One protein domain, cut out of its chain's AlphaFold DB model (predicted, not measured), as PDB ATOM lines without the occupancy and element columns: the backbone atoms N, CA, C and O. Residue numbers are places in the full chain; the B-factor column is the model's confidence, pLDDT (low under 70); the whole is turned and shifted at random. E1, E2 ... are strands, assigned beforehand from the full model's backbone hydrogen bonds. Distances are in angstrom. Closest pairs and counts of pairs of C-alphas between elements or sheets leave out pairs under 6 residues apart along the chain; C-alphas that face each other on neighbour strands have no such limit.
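What this domain is: This is residues 64 to 121 and 132 to 151 of the 151 residues of an uncharacterized protein of Amycolatopsis antarctica (UniProt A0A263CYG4). A single strongly twisted sheet is folded into an open V, with the long strand E3 running through both arms and bending by 69 degrees at residue 94. One arm holds E2 and E5 on either side of the first part of E3; the other holds E1 and E4 on either side of its last part, with E7 and then E6 continuing the sheet beyond E1. The 78 printed residues have no named helix and seven named strands, E1 to E7 in order along the chain, and the class is all strand. The branched sheet is antiparallel in each of its neighbour pairs. The whole is loose, with a radius of gyration of the C-alphas of 14.4 A, and elongated, spanning 44 by 28 by 19 A.

How they stand to each other: E1, residues 64 to 73, has E3, residues 86 to 98, on one side and E7, residues 142 to 150, on the other side. E1 and E3 are antiparallel at 120 degrees, with N 70 and O 96 within hydrogen-bond range at 2.8 A. E1 and E7 are antiparallel at 155 degrees, with N 69 and O 145 at 2.8 A. E2, residues 77 to 79, forms a hairpin with E3, with N 79 and O 87 at 2.8 A. E3 and E4, residues 104 to 106, form a hairpin with N 106 and O 95 at 2.8 A; E2, E3 and E4 are a meander, each strand the antiparallel neighbour of the one before. E3 and E5, residues 111 to 116, have N 114 and O 88 at 2.8 A. The pairing along E3 is staggered: E1 and E2 lie on one side of it, E4 and E5 on the other side. E6, residues 132 to 138, forms a hairpin with E7, with N 135 and O 146 at 2.8 A. E3 and E6 are apart.

Where its parts are: E1 begins at C-alpha 64, (-22.274, -21.214, 9.898), and is 26.4 A long. E2 has three residues. E3, the longest strand with 13 residues, runs 33.2 A from C-alpha 86 at (-23.411, 10.948, -4.192). E4 has three residues, and E5 is 15.5 A long. E6 is 18.8 A long and E7 24.9 A, ending at C-alpha 150, (-16.043, -17.733, 8.039).

The domain as a whole: The C-alphas of Gly 81 and Asp 100, the two farthest apart, are 43.9 A apart. Residues 122 to 131 are cut out, and C-alphas 121 and 132 are 21.1 A apart across the cut. Of the links that are printed whole, E2 to E3 is short but not tight and the others are tight. The mean pLDDT of the printed part is 74.0; 30 residues are under 70, among them 114 to 121, 132 to 138 and 142 to 151.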
ATOM      1  N   ARG A  64     -21.101 -20.853   9.100       80.44
ATOM      2  CA  ARG A  64     -22.274 -21.214   9.898       80.44
ATOM      3  C   ARG A  64     -22.970 -19.946  10.399       80.44
ATOM      4  O   ARG A  64     -22.281 -18.939  10.591       80.44
ATOM      5  N   PRO A  65     -24.292 -19.986  10.637       83.00
ATOM      6  CA  PRO A  65     -25.007 -18.853  11.211       83.00
ATOM      7  C   PRO A  65     -24.403 -18.423  12.557       83.00
ATOM      8  O   PRO A  65     -24.022 -19.259  13.390       83.00
ATOM      9  N   LEU A  66     -24.292 -17.111  12.761       81.94
ATOM     10  CA  LEU A  66     -23.886 -16.524  14.037       81.94
ATOM     11  C   LEU A  66     -25.078 -15.857  14.731       81.94
ATOM     12  O   LEU A  66     -25.398 -16.243  15.851       81.94
ATOM     13  N   PHE A  67     -25.739 -14.918  14.052       83.06
ATOM     14  CA  PHE A  67     -26.977 -14.269  14.491       83.06
ATOM     15  C   PHE A  67     -27.688 -13.594  13.310       83.06
ATOM     16  O   PHE A  67     -27.094 -13.360  12.253       83.06
ATOM     17  N   THR A  68     -28.948 -13.220  13.525       83.00
ATOM     18  CA  THR A  68     -29.673 -12.244  12.702       83.00
ATOM     19  C   THR A  68     -29.627 -10.882  13.383       83.00
ATOM     20  O   THR A  68     -30.031 -10.765  14.536       83.00
ATOM     21  N   LEU A  69     -29.160  -9.849  12.680       83.00
ATOM     22  CA  LEU A  69     -29.160  -8.458  13.130       83.00
ATOM     23  C   LEU A  69     -30.354  -7.712  12.533       83.00
ATOM     24  O   LEU A  69     -30.510  -7.677  11.316       83.00
ATOM     25  N   THR A  70     -31.145  -7.056  13.376       84.81
ATOM     26  CA  THR A  70     -32.146  -6.063  12.967       84.81
ATOM     27  C   THR A  70     -31.705  -4.692  13.459       84.81
ATOM     28  O   THR A  70     -31.697  -4.447  14.666       84.81
ATOM     29  N   ALA A  71     -31.330  -3.804  12.538       83.25
ATOM     30  CA  ALA A  71     -30.906  -2.440  12.849       83.25
ATOM     31  C   ALA A  71     -32.019  -1.432  12.541       83.25
ATOM     32  O   ALA A  71     -32.608  -1.451  11.456       83.25
ATOM     33  N   HIS A  72     -32.281  -0.531  13.488       87.75
ATOM     34  CA  HIS A  72     -33.198   0.592  13.320       87.75
ATOM     35  C   HIS A  72     -32.442   1.767  12.713       87.75
ATOM     36  O   HIS A  72     -31.443   2.225  13.271       87.75
ATOM     37  N   LEU A  73     -32.924   2.260  11.578       83.00
ATOM     38  CA  LEU A  73     -32.216   3.264  10.793       83.00
ATOM     39  C   LEU A  73     -32.940   4.609  10.834       83.00
ATOM     40  O   LEU A  73     -34.170   4.666  10.830       83.00
ATOM     41  N   ALA A  74     -32.164   5.689  10.865       86.06
ATOM     42  CA  ALA A  74     -32.679   7.039  10.694       86.06
ATOM     43  C   ALA A  74     -33.067   7.321   9.235       86.06
ATOM     44  O   ALA A  74     -32.849   6.508   8.333       86.06
ATOM     45  N   GLU A  75     -33.615   8.512   9.000       85.56
ATOM     46  CA  GLU A  75     -33.699   9.038   7.641       85.56
ATOM     47  C   GLU A  75     -32.287   9.277   7.073       85.56
ATOM     48  O   GLU A  75     -31.395   9.689   7.822       85.56
ATOM     49  N   PRO A  76     -32.055   9.009   5.774       77.88
ATOM     50  CA  PRO A  76     -30.754   9.241   5.160       77.88
ATOM     51  C   PRO A  76     -30.396  10.724   5.091       77.88
ATOM     52  O   PRO A  76     -31.171  11.537   4.587       77.88
ATOM     53  N   HIS A  77     -29.169  11.048   5.477       81.06
ATOM     54  CA  HIS A  77     -28.535  12.321   5.154       81.06
ATOM     55  C   HIS A  77     -27.927  12.221   3.755       81.06
ATOM     56  O   HIS A  77     -27.091  11.348   3.504       81.06
ATOM     57  N   LEU A  78     -28.357  13.090   2.840       81.56
ATOM     58  CA  LEU A  78     -27.858  13.125   1.464       81.56
ATOM     59  C   LEU A  78     -26.669  14.083   1.351       81.56
ATOM     60  O   LEU A  78     -26.704  15.204   1.859       81.56
ATOM     61  N   LEU A  79     -25.612  13.619   0.695       78.00
ATOM     62  CA  LEU A  79     -24.378  14.352   0.440       78.00
ATOM     63  C   LEU A  79     -24.086  14.276  -1.061       78.00
ATOM     64  O   LEU A  79     -23.464  13.322  -1.535       78.00
ATOM     65  N   ASP A  80     -24.548  15.278  -1.798       82.62
ATOM     66  CA  ASP A  80     -24.493  15.280  -3.261       82.62
ATOM     67  C   ASP A  80     -23.141  15.787  -3.797       82.62
ATOM     68  O   ASP A  80     -22.446  16.579  -3.151       82.62
ATOM     69  N   GLY A  81     -22.764  15.351  -5.005       74.00
ATOM     70  CA  GLY A  81     -21.639  15.934  -5.754       74.00
ATOM     71  C   GLY A  81     -20.244  15.465  -5.322       74.00
ATOM     72  O   GLY A  81     -19.247  16.155  -5.550       74.00
ATOM     73  N   GLY A  82     -20.148  14.291  -4.696       70.38
ATOM     74  CA  GLY A  82     -18.863  13.680  -4.367       70.38
ATOM     75  C   GLY A  82     -18.070  13.263  -5.617       70.38
ATOM     76  O   GLY A  82     -18.654  12.934  -6.649       70.38
ATOM     77  N   PRO A  83     -16.726  13.187  -5.536       67.81
ATOM     78  CA  PRO A  83     -15.873  12.845  -6.682       67.81
ATOM     79  C   PRO A  83     -16.130  11.444  -7.264       67.81
ATOM     80  O   PRO A  83     -15.687  11.161  -8.370       67.81
ATOM     81  N   LEU A  84     -16.826  10.574  -6.525       62.66
ATOM     82  CA  LEU A  84     -17.172   9.205  -6.923       62.66
ATOM     83  C   LEU A  84     -18.697   8.982  -6.971       62.66
ATOM     84  O   LEU A  84     -19.151   7.844  -6.900       62.66
ATOM     85  N   GLY A  85     -19.478  10.060  -7.055       67.69
ATOM     86  CA  GLY A  85     -20.936  10.040  -6.939       67.69
ATOM     87  C   GLY A  85     -21.431  10.536  -5.581       67.69
ATOM     88  O   GLY A  85     -20.652  10.986  -4.731       67.69
ATOM     89  N   ASP A  86     -22.745  10.465  -5.397       74.00
ATOM     90  CA  ASP A  86     -23.411  10.948  -4.192       74.00
ATOM     91  C   ASP A  86     -23.164   9.996  -3.022       74.00
ATOM     92  O   ASP A  86     -22.908   8.800  -3.190       74.00
ATOM     93  N   ARG A  87     -23.247  10.518  -1.804       72.94
ATOM     94  CA  ARG A  87     -23.157   9.721  -0.583       72.94
ATOM     95  C   ARG A  87     -24.455   9.809   0.195       72.94
ATOM     96  O   ARG A  87     -25.102  10.852   0.246       72.94
ATOM     97  N   ARG A  88     -24.816   8.703   0.833       72.12
ATOM     98  CA  ARG A  88     -25.902   8.655   1.810       72.12
ATOM     99  C   ARG A  88     -25.335   8.161   3.120       72.12
ATOM    100  O   ARG A  88     -24.647   7.146   3.142       72.12
ATOM    101  N   VAL A  89     -25.603   8.890   4.192       75.81
ATOM    102  CA  VAL A  89     -25.238   8.467   5.542       75.81
ATOM    103  C   VAL A  89     -26.517   8.182   6.297       75.81
ATOM    104  O   VAL A  89     -27.382   9.050   6.393       75.81
ATOM    105  N   VAL A  90     -26.656   6.964   6.806       75.69
ATOM    106  CA  VAL A  90     -27.843   6.541   7.544       75.69
ATOM    107  C   VAL A  90     -27.434   6.182   8.961       75.69
ATOM    108  O   VAL A  90     -26.787   5.161   9.193       75.69
ATOM    109  N   ASP A  91     -27.805   7.026   9.921       80.25
ATOM    110  CA  ASP A  91     -27.478   6.772  11.323       80.25
ATOM    111  C   ASP A  91     -28.177   5.504  11.818       80.25
ATOM    112  O   ASP A  91     -29.384   5.314  11.609       80.25
ATOM    113  N   ILE A  92     -27.441   4.677  12.556       80.81
ATOM    114  CA  ILE A  92     -27.997   3.518  13.244       80.81
ATOM    115  C   ILE A  92     -28.474   3.969  14.625       80.81
ATOM    116  O   ILE A  92     -27.700   4.405  15.476       80.81
ATOM    117  N   ARG A  93     -29.782   3.869  14.862       89.00
ATOM    118  CA  ARG A  93     -30.436   4.305  16.109       89.00
ATOM    119  C   ARG A  93     -30.489   3.220  17.180       89.00
ATOM    120  O   ARG A  93     -30.976   3.471  18.277       89.00
ATOM    121  N   GLY A  94     -29.971   2.041  16.863       85.94
ATOM    122  CA  GLY A  94     -29.928   0.865  17.718       85.94
ATOM    123  C   GLY A  94     -30.516  -0.341  16.997       85.94
ATOM    124  O   GLY A  94     -30.580  -0.367  15.766       85.94
ATOM    125  N   GLY A  95     -30.943  -1.346  17.751       87.75
ATOM    126  CA  GLY A  95     -31.453  -2.589  17.181       87.75
ATOM    127  C   GLY A  95     -31.199  -3.779  18.090       87.75
ATOM    128  O   GLY A  95     -30.909  -3.613  19.272       87.75
ATOM    129  N   ARG A  96     -31.279  -4.982  17.527       86.25
ATOM    130  CA  ARG A  96     -31.052  -6.237  18.246       86.25
ATOM    131  C   ARG A  96     -30.395  -7.255  17.332       86.25
ATOM    132  O   ARG A  96     -30.732  -7.325  16.150       86.25
ATOM    133  N   PHE A  97     -29.495  -8.057  17.878       87.06
ATOM    134  CA  PHE A  97     -29.030  -9.276  17.235       87.06
ATOM    135  C   PHE A  97     -29.469 -10.494  18.043       87.06
ATOM    136  O   PHE A  97     -29.462 -10.469  19.276       87.06
ATOM    137  N   ASP A  98     -29.882 -11.541  17.338       89.81
ATOM    138  CA  ASP A  98     -30.354 -12.782  17.942       89.81
ATOM    139  C   ASP A  98     -29.747 -14.003  17.245       89.81
ATOM    140  O   ASP A  98     -29.879 -14.168  16.029       89.81
ATOM    141  N   GLY A  99     -29.064 -14.847  18.012       86.88
ATOM    142  CA  GLY A  99     -28.529 -16.118  17.555       86.88
ATOM    143  C   GLY A  99     -28.166 -17.030  18.722       86.88
ATOM    144  O   GLY A  99     -27.830 -16.567  19.808       86.88
ATOM    145  N   ASP A 100     -28.161 -18.340  18.478       89.31
ATOM    146  CA  ASP A 100     -28.008 -19.381  19.510       89.31
ATOM    147  C   ASP A 100     -26.809 -19.189  20.456       89.31
ATOM    148  O   ASP A 100     -26.819 -19.654  21.593       89.31
ATOM    149  N   ARG A 101     -25.743 -18.542  19.973       85.62
ATOM    150  CA  ARG A 101     -24.485 -18.340  20.710       85.62
ATOM    151  C   ARG A 101     -24.242 -16.899  21.135       85.62
ATOM    152  O   ARG A 101     -23.322 -16.658  21.914       85.62
ATOM    153  N   LEU A 102     -24.969 -15.949  20.559       79.50
ATOM    154  CA  LEU A 102     -24.681 -14.532  20.699       79.50
ATOM    155  C   LEU A 102     -25.939 -13.720  20.388       79.50
ATOM    156  O   LEU A 102     -26.348 -13.627  19.232       79.50
ATOM    157  N   SER A 103     -26.491 -13.093  21.426       85.19
ATOM    158  CA  SER A 103     -27.658 -12.212  21.340       85.19
ATOM    159  C   SER A 103     -27.456 -10.977  22.216       85.19
ATOM    160  O   SER A 103     -26.746 -11.031  23.223       85.19
ATOM    161  N   GLY A 104     -28.080  -9.863  21.842       84.44
ATOM    162  CA  GLY A 104     -27.965  -8.602  22.569       84.44
ATOM    163  C   GLY A 104     -28.529  -7.414  21.801       84.44
ATOM    164  O   GLY A 104     -29.008  -7.548  20.674       84.44
ATOM    165  N   ASP A 105     -28.465  -6.243  22.428       86.94
ATOM    166  CA  ASP A 105     -28.958  -4.996  21.853       86.94
ATOM    167  C   ASP A 105     -27.834  -4.228  21.153       86.94
ATOM    168  O   ASP A 105     -26.689  -4.179  21.609       86.94
ATOM    169  N   LEU A 106     -28.180  -3.603  20.031       80.56
ATOM    170  CA  LEU A 106     -27.310  -2.673  19.333       80.56
ATOM    171  C   LEU A 106     -27.530  -1.278  19.918       80.56
ATOM    172  O   LEU A 106     -28.654  -0.772  19.946       80.56
ATOM    173  N   LEU A 107     -26.451  -0.646  20.373       84.25
ATOM    174  CA  LEU A 107     -26.512   0.711  20.907       84.25
ATOM    175  C   LEU A 107     -26.774   1.737  19.789       84.25
ATOM    176  O   LEU A 107     -26.403   1.478  18.640       84.25
ATOM    177  N   PRO A 108     -27.361   2.912  20.103       82.12
ATOM    178  CA  PRO A 108     -27.528   4.021  19.159       82.12
ATOM    179  C   PRO A 108     -26.169   4.624  18.774       82.12
ATOM    180  O   PRO A 108     -25.735   5.649  19.296       82.12
ATOM    181  N   SER A 109     -25.445   3.926  17.911       74.94
ATOM    182  CA  SER A 109     -24.074   4.242  17.541       74.94
ATOM    183  C   SER A 109     -23.766   3.713  16.148       74.94
ATOM    184  O   SER A 109     -24.289   2.678  15.735       74.94
ATOM    185  N   GLY A 110     -22.875   4.413  15.451       76.44
ATOM    186  CA  GLY A 110     -22.483   4.070  14.090       76.44
ATOM    187  C   GLY A 110     -23.445   4.603  13.028       76.44
ATOM    188  O   GLY A 110     -24.513   5.146  13.316       76.44
ATOM    189  N   ALA A 111     -23.021   4.465  11.779       71.31
ATOM    190  CA  ALA A 111     -23.788   4.856  10.613       71.31
ATOM    191  C   ALA A 111     -23.424   3.944   9.441       71.31
ATOM    192  O   ALA A 111     -22.302   3.436   9.357       71.31
ATOM    193  N   ASP A 112     -24.386   3.762   8.551       69.50
ATOM    194  CA  ASP A 112     -24.196   3.143   7.250       69.50
ATOM    195  C   ASP A 112     -23.787   4.228   6.245       69.50
ATOM    196  O   ASP A 112     -24.507   5.214   6.049       69.50
ATOM    197  N   PHE A 113     -22.596   4.081   5.667       71.00
ATOM    198  CA  PHE A 113     -22.030   5.018   4.702       71.00
ATOM    199  C   PHE A 113     -22.128   4.410   3.311       71.00
ATOM    200  O   PHE A 113     -21.291   3.604   2.902       71.00
ATOM    201  N   GLN A 114     -23.125   4.849   2.559       66.25
ATOM    202  CA  GLN A 114     -23.400   4.341   1.228       66.25
ATOM    203  C   GLN A 114     -22.824   5.291   0.185       66.25
ATOM    204  O   GLN A 114     -23.016   6.510   0.245       66.25
ATOM    205  N   LEU A 115     -22.138   4.726  -0.803       65.50
ATOM    206  CA  LEU A 115     -21.718   5.449  -1.993       65.50
ATOM    207  C   LEU A 115     -22.665   5.099  -3.141       65.50
ATOM    208  O   LEU A 115     -22.744   3.948  -3.568       65.50
ATOM    209  N   VAL A 116     -23.361   6.102  -3.662       66.38
ATOM    210  CA  VAL A 116     -24.222   5.987  -4.839       66.38
ATOM    211  C   VAL A 116     -23.379   6.330  -6.060       66.38
ATOM    212  O   VAL A 116     -23.317   7.474  -6.508       66.38
ATOM    213  N   ARG A 117     -22.679   5.320  -6.581       59.75
ATOM    214  CA  ARG A 117     -21.907   5.458  -7.819       59.75
ATOM    215  C   ARG A 117     -22.808   5.269  -9.029       59.75
ATOM    216  O   ARG A 117     -23.683   4.407  -9.025       59.75
ATOM    217  N   SER A 118     -22.519   5.989 -10.103       62.25
ATOM    218  CA  SER A 118     -23.076   5.691 -11.426       62.25
ATOM    219  C   SER A 118     -22.360   4.525 -12.127       62.25
ATOM    220  O   SER A 118     -22.891   3.994 -13.099       62.25
ATOM    221  N   ASP A 119     -21.177   4.115 -11.646       57.09
ATOM    222  CA  ASP A 119     -20.239   3.233 -12.357       57.09
ATOM    223  C   ASP A 119     -19.987   1.857 -11.703       57.09
ATOM    224  O   ASP A 119     -19.248   1.042 -12.249       57.09
ATOM    225  N   GLY A 120     -20.640   1.548 -10.576       47.06
ATOM    226  CA  GLY A 120     -20.742   0.181 -10.046       47.06
ATOM    227  C   GLY A 120     -19.476  -0.443  -9.431       47.06
ATOM    228  O   GLY A 120     -19.472  -1.654  -9.220       47.06
ATOM    229  N   VAL A 121     -18.419   0.321  -9.120       40.19
ATOM    230  CA  VAL A 121     -17.162  -0.236  -8.563       40.19
ATOM    231  C   VAL A 121     -16.979   0.083  -7.067       40.19
ATOM    232  O   VAL A 121     -16.772   1.247  -6.712       40.19
ATOM    233  N   ALA A 132     -16.411 -12.080   8.636       55.81
ATOM    234  CA  ALA A 132     -17.815 -12.455   8.599       55.81
ATOM    235  C   ALA A 132     -18.461 -11.953   7.303       55.81
ATOM    236  O   ALA A 132     -18.091 -10.897   6.792       55.81
ATOM    237  N   VAL A 133     -19.424 -12.709   6.774       64.69
ATOM    238  CA  VAL A 133     -20.258 -12.289   5.638       64.69
ATOM    239  C   VAL A 133     -21.649 -11.984   6.157       64.69
ATOM    240  O   VAL A 133     -22.262 -12.834   6.798       64.69
ATOM    241  N   GLY A 134     -22.143 -10.784   5.874       54.81
ATOM    242  CA  GLY A 134     -23.539 -10.425   6.078       54.81
ATOM    243  C   GLY A 134     -24.327 -10.600   4.783       54.81
ATOM    244  O   GLY A 134     -23.927 -10.061   3.753       54.81
ATOM    245  N   VAL A 135     -25.448 -11.317   4.823       61.19
ATOM    246  CA  VAL A 135     -26.454 -11.295   3.753       61.19
ATOM    247  C   VAL A 135     -27.617 -10.450   4.243       61.19
ATOM    248  O   VAL A 135     -28.316 -10.814   5.186       61.19
ATOM    249  N   GLY A 136     -27.765  -9.274   3.640       57.62
ATOM    250  CA  GLY A 136     -28.739  -8.274   4.054       57.62
ATOM    251  C   GLY A 136     -29.975  -8.233   3.167       57.62
ATOM    252  O   GLY A 136     -29.899  -8.407   1.952       57.62
ATOM    253  N   ARG A 137     -31.114  -7.910   3.776       66.56
ATOM    254  CA  ARG A 137     -32.313  -7.416   3.096       66.56
ATOM    255  C   ARG A 137     -32.719  -6.074   3.693       66.56
ATOM    256  O   ARG A 137     -32.696  -5.881   4.911       66.56
ATOM    257  N   ARG A 138     -33.110  -5.139   2.827       59.62
ATOM    258  CA  ARG A 138     -33.568  -3.810   3.235       59.62
ATOM    259  C   ARG A 138     -35.088  -3.785   3.368       59.62
ATOM    260  O   ARG A 138     -35.805  -4.213   2.470       59.62
ATOM    261  N   GLU A 139     -35.566  -3.234   4.476       73.44
ATOM    262  CA  GLU A 139     -36.961  -2.839   4.691       73.44
ATOM    263  C   GLU A 139     -37.070  -1.306   4.714       73.44
ATOM    264  O   GLU A 139     -36.057  -0.616   4.713       73.44
ATOM    265  N   ARG A 140     -38.282  -0.730   4.752       67.94
ATOM    266  CA  ARG A 140     -38.464   0.738   4.698       67.94
ATOM    267  C   ARG A 140     -37.744   1.481   5.835       67.94
ATOM    268  O   ARG A 140     -37.179   2.543   5.601       67.94
ATOM    269  N   ALA A 141     -37.752   0.923   7.046       73.31
ATOM    270  CA  ALA A 141     -37.206   1.554   8.257       73.31
ATOM    271  C   ALA A 141     -36.152   0.698   8.989       73.31
ATOM    272  O   ALA A 141     -35.617   1.114  10.012       73.31
ATOM    273  N   ALA A 142     -35.822  -0.477   8.450       64.69
ATOM    274  CA  ALA A 142     -34.868  -1.399   9.056       64.69
ATOM    275  C   ALA A 142     -33.969  -2.070   8.013       64.69
ATOM    276  O   ALA A 142     -34.333  -2.190   6.837       64.69
ATOM    277  N   ALA A 143     -32.796  -2.511   8.448       65.31
ATOM    278  CA  ALA A 143     -31.978  -3.466   7.713       65.31
ATOM    279  C   ALA A 143     -31.918  -4.762   8.518       65.31
ATOM    280  O   ALA A 143     -31.649  -4.734   9.722       65.31
ATOM    281  N   VAL A 144     -32.193  -5.882   7.850       65.94
ATOM    282  CA  VAL A 144     -32.105  -7.217   8.444       65.94
ATOM    283  C   VAL A 144     -30.945  -7.940   7.788       65.94
ATOM    284  O   VAL A 144     -30.946  -8.114   6.572       65.94
ATOM    285  N   VAL A 145     -29.951  -8.329   8.579       67.56
ATOM    286  CA  VAL A 145     -28.719  -8.946   8.084       67.56
ATOM    287  C   VAL A 145     -28.485 -10.266   8.795       67.56
ATOM    288  O   VAL A 145     -28.364 -10.313  10.017       67.56
ATOM    289  N   GLU A 146     -28.386 -11.339   8.021       67.75
ATOM    290  CA  GLU A 146     -27.911 -12.631   8.504       67.75
ATOM    291  C   GLU A 146     -26.388 -12.643   8.453       67.75
ATOM    292  O   GLU A 146     -25.800 -12.452   7.387       67.75
ATOM    293  N   VAL A 147     -25.737 -12.841   9.600       68.12
ATOM    294  CA  VAL A 147     -24.275 -12.791   9.698       68.12
ATOM    295  C   VAL A 147     -23.706 -14.194   9.869       68.12
ATOM    296  O   VAL A 147     -24.093 -14.949  10.768       68.12
ATOM    297  N   PHE A 148     -22.744 -14.521   9.012       62.03
ATOM    298  CA  PHE A 148     -22.039 -15.792   8.970       62.03
ATOM    299  C   PHE A 148     -20.576 -15.592   9.332       62.03
ATOM    300  O   PHE A 148     -19.885 -14.769   8.735       62.03
ATOM    301  N   GLU A 149     -20.087 -16.391  10.268       65.06
ATOM    302  CA  GLU A 149     -18.661 -16.486  10.575       65.06
ATOM    303  C   GLU A 149     -17.977 -17.374   9.525       65.06
ATOM    304  O   GLU A 149     -18.494 -18.453   9.214       65.06
ATOM    305  N   ILE A 150     -16.844 -16.928   8.969       67.50
ATOM    306  CA  ILE A 150     -16.043 -17.733   8.039       67.50
ATOM    307  C   ILE A 150     -14.910 -18.443   8.795       67.50
ATOM    308  O   ILE A 150     -14.178 -17.808   9.555       67.50
ATOM    309  N   HIS A 151     -14.752 -19.744   8.533       61.03
ATOM    310  CA  HIS A 151     -13.705 -20.623   9.063       61.03
ATOM    311  C   HIS A 151     -12.871 -21.267   7.947       61.03
ATOM    312  O   HIS A 151     -13.447 -21.607   6.880       61.03
TER     313      HIS A 151